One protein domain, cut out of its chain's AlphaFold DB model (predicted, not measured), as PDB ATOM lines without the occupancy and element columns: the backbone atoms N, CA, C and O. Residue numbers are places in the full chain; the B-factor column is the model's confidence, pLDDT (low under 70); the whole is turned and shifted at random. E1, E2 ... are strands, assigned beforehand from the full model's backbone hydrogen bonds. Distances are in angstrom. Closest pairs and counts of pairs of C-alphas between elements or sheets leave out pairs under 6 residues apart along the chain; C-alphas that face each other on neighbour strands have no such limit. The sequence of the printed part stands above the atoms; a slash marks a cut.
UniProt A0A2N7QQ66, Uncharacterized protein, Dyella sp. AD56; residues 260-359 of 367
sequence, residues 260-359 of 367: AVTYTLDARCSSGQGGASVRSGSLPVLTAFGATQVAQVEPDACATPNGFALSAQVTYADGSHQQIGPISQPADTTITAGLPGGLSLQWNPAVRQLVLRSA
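AT A GLANCE: This is residues 260 to 359 of the 367 residues of an uncharacterized protein of Dyella sp. AD56 (UniProt A0A2N7QQ66). Two antiparallel sheets of four strands lie face to face as a sandwich: a longer, twisted sheet, E2 E1 E4 E5, is covered on one face by a shorter one, E3 E8 E7 E6. The layers come near each other along both edges, E2 beside E3 and E5 beside E6, and the strands of one sheet stand at 28 degrees to those of the other. The printed part has 100 residues, with no named helix and eight named strands, E1 to E8 in order along the chain; the class is all strand. It is compact, with a radius of gyration of the C-alphas of 13.7 A, and elongated, spanning 45 by 23 by 18 A.

IN THESE COORDINATES: In the longer sheet, E1 is residues 260 to 268, 26.2 A from first to last C-alpha, beginning at C-alpha 260 (18.184, 10.395, 46.225). E2 is residues 277 to 286, 27.4 A; E4 is residues 307 to 315, 26.9 A; E5 is residues 321 to 330, 28.0 A, with C-alpha 330 at (42.591, 2.171, 38.336). In the shorter sheet, E3 is residues 292 to 296, 13.7 A; E6 is residues 335 to 339, 12.4 A; E7 is residues 343 to 348, 16.6 A. E8 is residues 353 to 358, 16.6 A, ending at C-alpha 358 (17.744, 7.431, 35.174).

HOW THE PARTS SIT: In the longer sheet, E1 and E4 are inner strands, antiparallel at 165 degrees, with N 262 and O 313 2.9 A apart, within hydrogen-bond range. E1 and E2 form a hairpin, with N 265 and O 279 at 2.8 A. E4 and E5 form a hairpin, with N 314 and O 322 at 2.8 A. In the shorter sheet, E6, E7 and E8 make a meander, each strand the antiparallel neighbour of the one before, with N 337 and O 345 at 2.8 A and N 346 and O 355 at 2.8 A. E3 is an edge strand beside E8, with N 293 and O 356 at 2.8 A. Between the sheets, the closest C-alphas of E2 and E3 are those of Leu 283 and Ala 295, 6.7 A apart. Those of E5 and E6 are Gln 329 and Ile 335, 6.4 A apart. E3 and E4 are apart.

THE WHOLE: The C-alphas farthest apart are those of Gly 272 and Asp 318, 45.1 A. The printed part has no cut and no long link; the links E1 to E2 and E3 to E4 are short, the others tight. The mean pLDDT of the printed part is 85.9, and residues 271 to 277 and 299 to 301 are under 70.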
ATOM      1  N   ALA A 260      17.119   9.748  45.474       92.00
ATOM      2  CA  ALA A 260      18.184  10.395  46.225       92.00
ATOM      3  C   ALA A 260      19.396   9.465  46.264       92.00
ATOM      4  O   ALA A 260      19.280   8.318  46.687       92.00
ATOM      5  N   VAL A 261      20.559   9.943  45.819       93.94
ATOM      6  CA  VAL A 261      21.779   9.128  45.784       93.94
ATOM      7  C   VAL A 261      22.830   9.741  46.686       93.94
ATOM      8  O   VAL A 261      23.259  10.878  46.485       93.94
ATOM      9  N   THR A 262      23.268   8.961  47.665       95.06
ATOM     10  CA  THR A 262      24.467   9.246  48.449       95.06
ATOM     11  C   THR A 262      25.610   8.386  47.936       95.06
ATOM     12  O   THR A 262      25.392   7.285  47.427       95.06
ATOM     13  N   TYR A 263      26.835   8.891  48.019       94.06
ATOM     14  CA  TYR A 263      28.011   8.177  47.540       94.06
ATOM     15  C   TYR A 263      29.176   8.302  48.512       94.06
ATOM     16  O   TYR A 263      29.291   9.276  49.262       94.06
ATOM     17  N   THR A 264      30.069   7.320  48.443       93.56
ATOM     18  CA  THR A 264      31.416   7.399  48.993       93.56
ATOM     19  C   THR A 264      32.426   7.106  47.890       93.56
ATOM     20  O   THR A 264      32.294   6.138  47.145       93.56
ATOM     21  N   LEU A 265      33.420   7.979  47.762       92.00
ATOM     22  CA  LEU A 265      34.521   7.869  46.819       92.00
ATOM     23  C   LEU A 265      35.823   7.830  47.619       92.00
ATOM     24  O   LEU A 265      36.229   8.830  48.210       92.00
ATOM     25  N   ASP A 266      36.447   6.662  47.648       90.19
ATOM     26  CA  ASP A 266      37.729   6.423  48.302       90.19
ATOM     27  C   ASP A 266      38.849   6.482  47.262       90.19
ATOM     28  O   ASP A 266      38.821   5.758  46.261       90.19
ATOM     29  N   ALA A 267      39.823   7.359  47.485       88.75
ATOM     30  CA  ALA A 267      41.015   7.446  46.657       88.75
ATOM     31  C   ALA A 267      42.151   6.644  47.298       88.75
ATOM     32  O   ALA A 267      42.588   6.916  48.418       88.75
ATOM     33  N   ARG A 268      42.672   5.671  46.551       85.81
ATOM     34  CA  ARG A 268      43.808   4.861  46.982       85.81
ATOM     35  C   ARG A 268      45.104   5.541  46.567       85.81
ATOM     36  O   ARG A 268      45.261   5.994  45.434       85.81
ATOM     37  N   CYS A 269      46.034   5.603  47.509       81.94
ATOM     38  CA  CYS A 269      47.317   6.270  47.355       81.94
ATOM     39  C   CYS A 269      48.456   5.274  47.567       81.94
ATOM     40  O   CYS A 269      48.315   4.274  48.275       81.94
ATOM     41  N   SER A 270      49.607   5.549  46.959       72.62
ATOM     42  CA  SER A 270      50.838   4.799  47.206       72.62
ATOM     43  C   SER A 270      51.214   4.877  48.689       72.62
ATOM     44  O   SER A 270      51.106   5.936  49.314       72.62
ATOM     45  N   SER A 271      51.704   3.771  49.252       61.84
ATOM     46  CA  SER A 271      52.194   3.714  50.631       61.84
ATOM     47  C   SER A 271      53.259   4.795  50.873       61.84
ATOM     48  O   SER A 271      54.334   4.733  50.279       61.84
ATOM     49  N   GLY A 272      52.957   5.783  51.723       59.19
ATOM     50  CA  GLY A 272      53.888   6.854  52.111       59.19
ATOM     51  C   GLY A 272      53.414   8.293  51.862       59.19
ATOM     52  O   GLY A 272      54.090   9.210  52.313       59.19
ATOM     53  N   GLN A 273      52.274   8.513  51.190       56.59
ATOM     54  CA  GLN A 273      51.791   9.865  50.836       56.59
ATOM     55  C   GLN A 273      50.482  10.316  51.517       56.59
ATOM     56  O   GLN A 273      49.940  11.359  51.162       56.59
ATOM     57  N   GLY A 274      49.992   9.587  52.520       53.12
ATOM     58  CA  GLY A 274      48.769   9.934  53.256       53.12
ATOM     59  C   GLY A 274      47.824   8.743  53.383       53.12
ATOM     60  O   GLY A 274      47.864   7.827  52.564       53.12
ATOM     61  N   GLY A 275      47.028   8.721  54.455       54.91
ATOM     62  CA  GLY A 275      46.006   7.695  54.673       54.91
ATOM     63  C   GLY A 275      44.917   7.731  53.596       54.91
ATOM     64  O   GLY A 275      44.781   8.727  52.890       54.91
ATOM     65  N   ALA A 276      44.152   6.643  53.477       58.19
ATOM     66  CA  ALA A 276      42.991   6.577  52.591       58.19
ATOM     67  C   ALA A 276      42.058   7.767  52.852       58.19
ATOM     68  O   ALA A 276      41.655   8.012  53.994       58.19
ATOM     69  N   SER A 277      41.751   8.522  51.802       67.12
ATOM     70  CA  SER A 277      40.865   9.674  51.876       67.12
ATOM     71  C   SER A 277      39.503   9.302  51.313       67.12
ATOM     72  O   SER A 277      39.357   9.061  50.111       67.12
ATOM     73  N   VAL A 278      38.500   9.283  52.185       80.38
ATOM     74  CA  VAL A 278      37.124   8.979  51.802       80.38
ATOM     75  C   VAL A 278      36.352  10.281  51.680       80.38
ATOM     76  O   VAL A 278      36.165  10.995  52.664       80.38
ATOM     77  N   ARG A 279      35.867  10.574  50.472       85.06
ATOM     78  CA  ARG A 279      34.910  11.652  50.230       85.06
ATOM     79  C   ARG A 279      33.504  11.075  50.236       85.06
ATOM     80  O   ARG A 279      33.205  10.183  49.448       85.06
ATOM     81  N   SER A 280      32.623  11.626  51.058       90.56
ATOM     82  CA  SER A 280      31.191  11.319  51.016       90.56
ATOM     83  C   SER A 280      30.405  12.516  50.501       90.56
ATOM     84  O   SER A 280      30.805  13.665  50.699       90.56
ATOM     85  N   GLY A 281      29.285  12.259  49.836       91.44
ATOM     86  CA  GLY A 281      28.415  13.318  49.346       91.44
ATOM     87  C   GLY A 281      27.051  12.811  48.909       91.44
ATOM     88  O   GLY A 281      26.756  11.616  48.961       91.44
ATOM     89  N   SER A 282      26.227  13.748  48.459       92.75
ATOM     90  CA  SER A 282      24.907  13.484  47.897       92.75
ATOM     91  C   SER A 282      24.803  14.155  46.539       92.75
ATOM     92  O   SER A 282      25.281  15.275  46.353       92.75
ATOM     93  N   LEU A 283      24.185  13.463  45.590       92.31
ATOM     94  CA  LEU A 283      23.826  14.038  44.300       92.31
ATOM     95  C   LEU A 283      22.449  14.710  44.401       92.31
ATOM     96  O   LEU A 283      21.636  14.293  45.234       92.31
ATOM     97  N   PRO A 284      22.159  15.726  43.565       90.62
ATOM     98  CA  PRO A 284      20.812  16.265  43.445       90.62
ATOM     99  C   PRO A 284      19.800  15.157  43.156       90.62
ATOM    100  O   PRO A 284      20.078  14.235  42.385       90.62
ATOM    101  N   VAL A 285      18.626  15.267  43.771       90.31
ATOM    102  CA  VAL A 285      17.545  14.296  43.598       90.31
ATOM    103  C   VAL A 285      17.089  14.283  42.140       90.31
ATOM    104  O   VAL A 285      16.843  15.331  41.542       90.31
ATOM    105  N   LEU A 286      16.950  13.085  41.576       88.38
ATOM    106  CA  LEU A 286      16.275  12.894  40.297       88.38
ATOM    107  C   LEU A 286      14.775  12.721  40.530       88.38
ATOM    108  O   LEU A 286      14.367  11.789  41.222       88.38
ATOM    109  N   THR A 287      13.974  13.599  39.922       85.31
ATOM    110  CA  THR A 287      12.507  13.604  40.039       85.31
ATOM    111  C   THR A 287      11.781  13.204  38.750       85.31
ATOM    112  O   THR A 287      10.583  13.428  38.610       85.31
ATOM    113  N   ALA A 288      12.509  12.665  37.767       81.69
ATOM    114  CA  ALA A 288      11.966  12.254  36.474       81.69
ATOM    115  C   ALA A 288      12.750  11.068  35.893       81.69
ATOM    116  O   ALA A 288      13.969  10.974  36.062       81.69
ATOM    117  N   PHE A 289      12.055  10.192  35.168       81.38
ATOM    118  CA  PHE A 289      12.687   9.161  34.342       81.38
ATOM    119  C   PHE A 289      13.441   9.793  33.165       81.38
ATOM    120  O   PHE A 289      13.081  10.867  32.686       81.38
ATOM    121  N   GLY A 290      14.512   9.147  32.703       84.00
ATOM    122  CA  GLY A 290      15.361   9.663  31.619       84.00
ATOM    123  C   GLY A 290      16.237  10.867  31.999       84.00
ATOM    124  O   GLY A 290      17.051  11.317  31.190       84.00
ATOM    125  N   ALA A 291      16.099  11.408  33.212       88.88
ATOM    126  CA  ALA A 291      16.855  12.572  33.646       88.88
ATOM    127  C   ALA A 291      18.314  12.222  33.985       88.88
ATOM    128  O   ALA A 291      18.648  11.111  34.403       88.88
ATOM    129  N   THR A 292      19.199  13.202  33.794       92.44
ATOM    130  CA  THR A 292      20.636  13.096  34.064       92.44
ATOM    131  C   THR A 292      21.069  14.221  34.991       92.44
ATOM    132  O   THR A 292      20.714  15.376  34.772       92.44
ATOM    133  N   GLN A 293      21.870  13.884  35.996       93.00
ATOM    134  CA  GLN A 293      22.525  14.830  36.893       93.00
ATOM    135  C   GLN A 293      24.033  14.651  36.822       93.00
ATOM    136  O   GLN A 293      24.539  13.535  36.701       93.00
ATOM    137  N   VAL A 294      24.750  15.767  36.912       92.69
ATOM    138  CA  VAL A 294      26.213  15.800  36.918       92.69
ATOM    139  C   VAL A 294      26.666  16.609  38.121       92.69
ATOM    140  O   VAL A 294      26.217  17.736  38.313       92.69
ATOM    141  N   ALA A 295      27.575  16.050  38.914       92.31
ATOM    142  CA  ALA A 295      28.207  16.742  40.027       92.31
ATOM    143  C   ALA A 295      29.728  16.712  39.874       92.31
ATOM    144  O   ALA A 295      30.314  15.663  39.600       92.31
ATOM    145  N   GLN A 296      30.364  17.865  40.081       91.06
ATOM    146  CA  GLN A 296      31.812  17.926  40.255       91.06
ATOM    147  C   GLN A 296      32.159  17.367  41.630       91.06
ATOM    148  O   GLN A 296      31.555  17.754  42.632       91.06
ATOM    149  N   VAL A 297      33.144  16.479  41.680       87.69
ATOM    150  CA  VAL A 297      33.652  15.923  42.930       87.69
ATOM    151  C   VAL A 297      35.153  16.099  42.933       87.69
ATOM    152  O   VAL A 297      35.866  15.403  42.222       87.69
ATOM    153  N   GLU A 298      35.631  17.020  43.757       81.19
ATOM    154  CA  GLU A 298      37.039  17.089  44.126       81.19
ATOM    155  C   GLU A 298      37.288  15.978  45.159       81.19
ATOM    156  O   GLU A 298      36.758  16.058  46.271       81.19
ATOM    157  N   PRO A 299      38.003  14.892  44.811       69.81
ATOM    158  CA  PRO A 299      38.388  13.914  45.813       69.81
ATOM    159  C   PRO A 299      39.417  14.568  46.740       69.81
ATOM    160  O   PRO A 299      40.387  15.157  46.262       69.81
ATOM    161  N   ASP A 300      39.230  14.441  48.053       66.38
ATOM    162  CA  ASP A 300      40.174  14.935  49.067       66.38
ATOM    163  C   ASP A 300      41.426  14.031  49.131       66.38
ATOM    164  O   ASP A 300      41.762  13.497  50.177       66.38
ATOM    165  N   ALA A 301      42.080  13.791  47.991       65.00
ATOM    166  CA  ALA A 301      43.077  12.743  47.796       65.00
ATOM    167  C   ALA A 301      44.528  13.239  47.817       65.00
ATOM    168  O   ALA A 301      44.823  14.434  47.755       65.00
ATOM    169  N   CYS A 302      45.459  12.281  47.830       74.12
ATOM    170  CA  CYS A 302      46.839  12.526  47.424       74.12
ATOM    171  C   CYS A 302      46.905  13.105  45.998       74.12
ATOM    172  O   CYS A 302      46.021  12.877  45.173       74.12
ATOM    173  N   ALA A 303      47.992  13.817  45.684       72.31
ATOM    174  CA  ALA A 303      48.173  14.474  44.386       72.31
ATOM    175  C   ALA A 303      48.110  13.505  43.185       72.31
ATOM    176  O   ALA A 303      47.709  13.903  42.094       72.31
ATOM    177  N   THR A 304      48.494  12.240  43.387       78.25
ATOM    178  CA  THR A 304      48.506  11.190  42.358       78.25
ATOM    179  C   THR A 304      47.927   9.881  42.914       78.25
ATOM    180  O   THR A 304      48.690   9.027  43.379       78.25
ATOM    181  N   PRO A 305      46.593   9.712  42.914       85.25
ATOM    182  CA  PRO A 305      45.966   8.459  43.323       85.25
ATOM    183  C   PRO A 305      46.295   7.337  42.330       85.25
ATOM    184  O   PRO A 305      46.433   7.575  41.132       85.25
ATOM    185  N   ASN A 306      46.420   6.105  42.827       88.69
ATOM    186  CA  ASN A 306      46.647   4.910  42.004       88.69
ATOM    187  C   ASN A 306      45.340   4.185  41.633       88.69
ATOM    188  O   ASN A 306      45.320   3.372  40.710       88.69
ATOM    189  N   GLY A 307      44.237   4.512  42.307       90.25
ATOM    190  CA  GLY A 307      42.911   3.996  41.999       90.25
ATOM    191  C   GLY A 307      41.818   4.664  42.817       90.25
ATOM    192  O   GLY A 307      42.088   5.394  43.771       90.25
ATOM    193  N   PHE A 308      40.578   4.373  42.448       91.75
ATOM    194  CA  PHE A 308      39.385   4.837  43.147       91.75
ATOM    195  C   PHE A 308      38.473   3.663  43.476       91.75
ATOM    196  O   PHE A 308      38.404   2.693  42.717       91.75
ATOM    197  N   ALA A 309      37.753   3.760  44.588       92.81
ATOM    198  CA  ALA A 309      36.659   2.869  44.932       92.81
ATOM    199  C   ALA A 309      35.380   3.675  45.180       92.81
ATOM    200  O   ALA A 309      35.374   4.599  45.991       92.81
ATOM    201  N   LEU A 310      34.309   3.327  44.469       93.94
ATOM    202  CA  LEU A 310      33.011   3.993  44.548       93.94
ATOM    203  C   LEU A 310      31.979   3.063  45.188       93.94
ATOM    204  O   LEU A 310      31.758   1.952  44.698       93.94
ATOM    205  N   SER A 311      31.310   3.546  46.227       94.44
ATOM    206  CA  SER A 311      30.064   2.972  46.732       94.44
ATOM    207  C   SER A 311      28.955   4.010  46.628       94.44
ATOM    208  O   SER A 311      29.207   5.213  46.700       94.44
ATOM    209  N   ALA A 312      27.719   3.555  46.476       94.94
ATOM    210  CA  ALA A 312      26.566   4.441  46.447       94.94
ATOM    211  C   ALA A 312      25.350   3.777  47.072       94.94
ATOM    212  O   ALA A 312      25.191   2.563  46.978       94.94
ATOM    213  N   GLN A 313      24.494   4.583  47.683       94.50
ATOM    214  CA  GLN A 313      23.200   4.171  48.200       94.50
ATOM    215  C   GLN A 313      22.122   5.037  47.559       94.50
ATOM    216  O   GLN A 313      22.197   6.267  47.594       94.50
ATOM    217  N   VAL A 314      21.126   4.380  46.977       91.81
ATOM    218  CA  VAL A 314      19.923   5.007  46.432       91.81
ATOM    219  C   VAL A 314      18.825   4.902  47.472       91.81
ATOM    220  O   VAL A 314      18.635   3.831  48.043       91.81
ATOM    221  N   THR A 315      18.092   5.988  47.681       90.19
ATOM    222  CA  THR A 315      16.846   6.027  48.446       90.19
ATOM    223  C   THR A 315      15.706   6.430  47.518       90.19
ATOM    224  O   THR A 315      15.804   7.440  46.810       90.19
ATOM    225  N   TYR A 316      14.643   5.629  47.518       84.94
ATOM    226  CA  TYR A 316      13.466   5.794  46.666       84.94
ATOM    227  C   TYR A 316      12.360   6.593  47.374       84.94
ATOM    228  O   TYR A 316      12.462   6.904  48.562       84.94
ATOM    229  N   ALA A 317      11.297   6.936  46.638       81.00
ATOM    230  CA  ALA A 317      10.147   7.690  47.154       81.00
ATOM    231  C   ALA A 317       9.468   7.018  48.364       81.00
ATOM    232  O   ALA A 317       8.977   7.702  49.258       81.00
ATOM    233  N   ASP A 318       9.462   5.686  48.400       73.12
ATOM    234  CA  ASP A 318       8.880   4.869  49.472       73.12
ATOM    235  C   ASP A 318       9.796   4.733  50.707       73.12
ATOM    236  O   ASP A 318       9.448   4.056  51.674       73.12
ATOM    237  N   GLY A 319      10.977   5.364  50.687       81.19
ATOM    238  CA  GLY A 319      11.983   5.286  51.746       81.19
ATOM    239  C   GLY A 319      12.818   4.002  51.735       81.19
ATOM    240  O   GLY A 319      13.769   3.888  52.518       81.19
ATOM    241  N   SER A 320      12.522   3.052  50.842       81.00
ATOM    242  CA  SER A 320      13.392   1.905  50.615       81.00
ATOM    243  C   SER A 320      14.744   2.379  50.087       81.00
ATOM    244  O   SER A 320      14.883   3.461  49.500       81.00
ATOM    245  N   HIS A 321      15.784   1.590  50.337       86.81
ATOM    246  CA  HIS A 321      17.117   1.919  49.870       86.81
ATOM    247  C   HIS A 321      17.877   0.682  49.434       86.81
ATOM    248  O   HIS A 321      17.702  -0.405  49.982       86.81
ATOM    249  N   GLN A 322      18.759   0.875  48.463       86.69
ATOM    250  CA  GLN A 322      19.666  -0.159  47.993       86.69
ATOM    251  C   GLN A 322      21.068   0.414  47.836       86.69
ATOM    252  O   GLN A 322      21.240   1.585  47.497       86.69
ATOM    253  N   GLN A 323      22.072  -0.415  48.102       90.81
ATOM    254  CA  GLN A 323      23.472  -0.018  48.096       90.81
ATOM    255  C   GLN A 323      24.264  -0.840  47.083       90.81
ATOM    256  O   GLN A 323      24.014  -2.028  46.892       90.81
ATOM    257  N   ILE A 324      25.251  -0.200  46.464       91.62
ATOM    258  CA  ILE A 324      26.235  -0.828  45.589       91.62
ATOM    259  C   ILE A 324      27.657  -0.522  46.055       91.62
ATOM    260  O   ILE A 324      27.926   0.499  46.697       91.62
ATOM    261  N   GLY A 325      28.582  -1.378  45.630       88.38
ATOM    262  CA  GLY A 325      30.012  -1.205  45.842       88.38
ATOM    263  C   GLY A 325      30.532  -1.753  47.175       88.38
ATOM    264  O   GLY A 325      29.785  -2.388  47.919       88.38
ATOM    265  N   PRO A 326      31.833  -1.557  47.453       91.62
ATOM    266  CA  PRO A 326      32.761  -0.712  46.695       91.62
ATOM    267  C   PRO A 326      33.185  -1.316  45.350       91.62
ATOM    268  O   PRO A 326      33.691  -2.434  45.282       91.62
ATOM    269  N   ILE A 327      33.039  -0.548  44.270       92.62
ATOM    270  CA  ILE A 327      33.544  -0.892  42.934       92.62
ATOM    271  C   ILE A 327      34.876  -0.177  42.746       92.62
ATOM    272  O   ILE A 327      34.925   1.048  42.798       92.62
ATOM    273  N   SER A 328      35.953  -0.935  42.552       92.75
ATOM    274  CA  SER A 328      37.310  -0.386  42.452       92.75
ATOM    275  C   SER A 328      37.809  -0.376  41.012       92.75
ATOM    276  O   SER A 328      37.671  -1.384  40.324       92.75
ATOM    277  N   GLN A 329      38.431   0.722  40.585       94.12
ATOM    278  CA  GLN A 329      39.096   0.834  39.286       94.12
ATOM    279  C   GLN A 329      40.435   1.588  39.400       94.12
ATOM    280  O   GLN A 329      40.617   2.378  40.336       94.12
ATOM    281  N   PRO A 330      41.379   1.360  38.468       91.81
ATOM    282  CA  PRO A 330      42.591   2.171  38.336       91.81
ATOM    283  C   PRO A 330      42.288   3.664  38.117       91.81
ATOM    284  O   PRO A 330      41.209   4.030  37.655       91.81
ATOM    285  N   ALA A 331      43.243   4.539  38.448       87.94
ATOM    286  CA  ALA A 331      43.032   5.994  38.459       87.94
ATOM    287  C   ALA A 331      42.760   6.629  37.083       87.94
ATOM    288  O   ALA A 331      42.238   7.739  37.018       87.94
ATOM    289  N   ASP A 332      43.093   5.942  35.994       89.12
ATOM    290  CA  ASP A 332      42.842   6.355  34.609       89.12
ATOM    291  C   ASP A 332      41.540   5.770  34.034       89.12
ATOM    292  O   ASP A 332      41.164   6.060  32.898       89.12
ATOM    293  N   THR A 333      40.831   4.961  34.821       92.56
ATOM    294  CA  THR A 333      39.687   4.178  34.368       92.56
ATOM    295  C   THR A 333      38.388   4.716  34.966       92.56
ATOM    296  O   THR A 333      38.273   4.988  36.160       92.56
ATOM    297  N   THR A 334      37.372   4.865  34.118       93.44
ATOM    298  CA  THR A 334      36.019   5.252  34.542       93.44
ATOM    299  C   THR A 334      35.346   4.104  35.299       93.44
ATOM    300  O   THR A 334      35.398   2.955  34.862       93.44
ATOM    301  N   ILE A 335      34.651   4.416  36.394       94.25
ATOM    302  CA  ILE A 335      33.749   3.470  37.063       94.25
ATOM    303  C   ILE A 335      32.344   3.714  36.524       94.25
ATOM    304  O   ILE A 335      31.855   4.834  36.621       94.25
ATOM    305  N   THR A 336      31.677   2.679  36.020       92.88
ATOM    306  CA  THR A 336      30.242   2.713  35.708       92.88
ATOM    307  C   THR A 336      29.554   1.626  36.509       92.88
ATOM    308  O   THR A 336      29.964   0.468  36.468       92.88
ATOM    309  N   ALA A 337      28.506   2.000  37.229       89.56
ATOM    310  CA  ALA A 337      27.738   1.104  38.064       89.56
ATOM    311  C   ALA A 337      26.257   1.171  37.697       89.56
ATOM    312  O   ALA A 337      25.665   2.251  37.655       89.56
ATOM    313  N   GLY A 338      25.666   0.004  37.446       87.25
ATOM    314  CA  GLY A 338      24.216  -0.139  37.424       87.25
ATOM    315  C   GLY A 338      23.684   0.008  38.841       87.25
ATOM    316  O   GLY A 338      24.177  -0.639  39.765       87.25
ATOM    317  N   LEU A 339      22.705   0.883  39.003       82.94
ATOM    318  CA  LEU A 339      21.973   1.082  40.237       82.94
ATOM    319  C   LEU A 339      20.562   0.486  40.075       82.94
ATOM    320  O   LEU A 339      19.994   0.533  38.977       82.94
ATOM    321  N   PRO A 340      19.972  -0.068  41.142       74.38
ATOM    322  CA  PRO A 340      18.622  -0.620  41.083       74.38
ATOM    323  C   PRO A 340      17.597   0.457  40.695       74.38
ATOM    324  O   PRO A 340      17.822   1.655  40.900       74.38
ATOM    325  N   GLY A 341      16.473   0.056  40.100       72.62
ATOM    326  CA  GLY A 341      15.494   1.015  39.574       72.62
ATOM    327  C   GLY A 341      15.899   1.656  38.237       72.62
ATOM    328  O   GLY A 341      15.492   2.777  37.949       72.62
ATOM    329  N   GLY A 342      16.738   0.989  37.434       80.56
ATOM    330  CA  GLY A 342      17.142   1.490  36.112       80.56
ATOM    331  C   GLY A 342      18.054   2.718  36.169       80.56
ATOM    332  O   GLY A 342      18.124   3.491  35.215       80.56
ATOM    333  N   LEU A 343      18.738   2.928  37.290       88.50
ATOM    334  CA  LEU A 343      19.675   4.028  37.461       88.50
ATOM    335  C   LEU A 343      21.081   3.602  37.007       88.50
ATOM    336  O   LEU A 343      21.449   2.429  37.034       88.50
ATOM    337  N   SER A 344      21.912   4.562  36.621       92.25
ATOM    338  CA  SER A 344      23.340   4.338  36.387       92.25
ATOM    339  C   SER A 344      24.151   5.466  36.998       92.25
ATOM    340  O   SER A 344      23.805   6.637  36.845       92.25
ATOM    341  N   LEU A 345      25.219   5.106  37.700       94.94
ATOM    342  CA  LEU A 345      26.162   6.043  38.291       94.94
ATOM    343  C   LEU A 345      27.532   5.845  37.659       94.94
ATOM    344  O   LEU A 345      28.052   4.731  37.622       94.94
ATOM    345  N   GLN A 346      28.128   6.929  37.185       95.56
ATOM    346  CA  GLN A 346      29.432   6.920  36.544       95.56
ATOM    347  C   GLN A 346      30.380   7.892  37.245       95.56
ATOM    348  O   GLN A 346      30.047   9.063  37.391       95.56
ATOM    349  N   TRP A 347      31.570   7.432  37.627       94.75
ATOM    350  CA  TRP A 347      32.693   8.269  38.055       94.75
ATOM    351  C   TRP A 347      33.725   8.364  36.938       94.75
ATOM    352  O   TRP A 347      34.261   7.342  36.501       94.75
ATOM    353  N   ASN A 348      34.028   9.587  36.504       93.69
ATOM    354  CA  ASN A 348      35.094   9.858  35.549       93.69
ATOM    355  C   ASN A 348      36.250  10.610  36.238       93.69
ATOM    356  O   ASN A 348      36.097  11.799  36.540       93.69
ATOM    357  N   PRO A 349      37.415   9.963  36.446       89.56
ATOM    358  CA  PRO A 349      38.544  10.579  37.139       89.56
ATOM    359  C   PRO A 349      39.227  11.694  36.334       89.56
ATOM    360  O   PRO A 349      39.773  12.618  36.934       89.56
ATOM    361  N   ALA A 350      39.163  11.663  34.997       88.56
ATOM    362  CA  ALA A 350      39.829  12.648  34.141       88.56
ATOM    363  C   ALA A 350      39.192  14.043  34.241       88.56
ATOM    364  O   ALA A 350      39.888  15.053  34.178       88.56
ATOM    365  N   VAL A 351      37.870  14.095  34.418       91.50
ATOM    366  CA  VAL A 351      37.103  15.346  34.565       91.50
ATOM    367  C   VAL A 351      36.547  15.544  35.972       91.50
ATOM    368  O   VAL A 351      35.834  16.515  36.199       91.50
ATOM    369  N   ARG A 352      36.863  14.634  36.904       90.50
ATOM    370  CA  ARG A 352      36.446  14.663  38.312       90.50
ATOM    371  C   ARG A 352      34.931  14.814  38.502       90.50
ATOM    372  O   ARG A 352      34.461  15.645  39.276       90.50
ATOM    373  N   GLN A 353      34.151  14.002  37.785       94.19
ATOM    374  CA  GLN A 353      32.685  14.094  37.782       94.19
ATOM    375  C   GLN A 353      32.000  12.784  38.132       94.19
ATOM    376  O   GLN A 353      32.384  11.718  37.643       94.19
ATOM    377  N   LEU A 354      30.921  12.906  38.907       94.69
ATOM    378  CA  LEU A 354      29.883  11.893  39.015       94.69
ATOM    379  C   LEU A 354      28.722  12.238  38.087       94.69
ATOM    380  O   LEU A 354      28.215  13.359  38.106       94.69
ATOM    381  N   VAL A 355      28.284  11.260  37.303       95.31
ATOM    382  CA  VAL A 355      27.116  11.359  36.429       95.31
ATOM    383  C   VAL A 355      26.105  10.311  36.868       95.31
ATOM    384  O   VAL A 355      26.389   9.118  36.808       95.31
ATOM    385  N   LEU A 356      24.930  10.757  37.300       95.00
ATOM    386  CA  LEU A 356      23.796   9.902  37.626       95.00
ATOM    387  C   LEU A 356      22.757  10.017  36.515       95.00
ATOM    388  O   LEU A 356      22.368  11.123  36.149       95.00
ATOM    389  N   ARG A 357      22.294   8.887  35.984       92.88
ATOM    390  CA  ARG A 357      21.249   8.848  34.955       92.88
ATOM    391  C   ARG A 357      20.140   7.905  35.369       92.88
ATOM    392  O   ARG A 357      20.429   6.805  35.831       92.88
ATOM    393  N   SER A 358      18.901   8.318  35.145       89.12
ATOM    394  CA  SER A 358      17.744   7.431  35.174       89.12
ATOM    395  C   SER A 358      17.446   6.924  33.767       89.12
ATOM    396  O   SER A 358      17.514   7.691  32.806       89.12
ATOM    397  N   ALA A 359      17.144   5.634  33.630       82.12
ATOM    398  CA  ALA A 359      16.622   5.078  32.390       82.12
ATOM    399  C   ALA A 359      15.265   5.707  32.037       82.12
ATOM    400  O   ALA A 359      14.559   6.251  32.889       82.12
TER     401      ALA A 359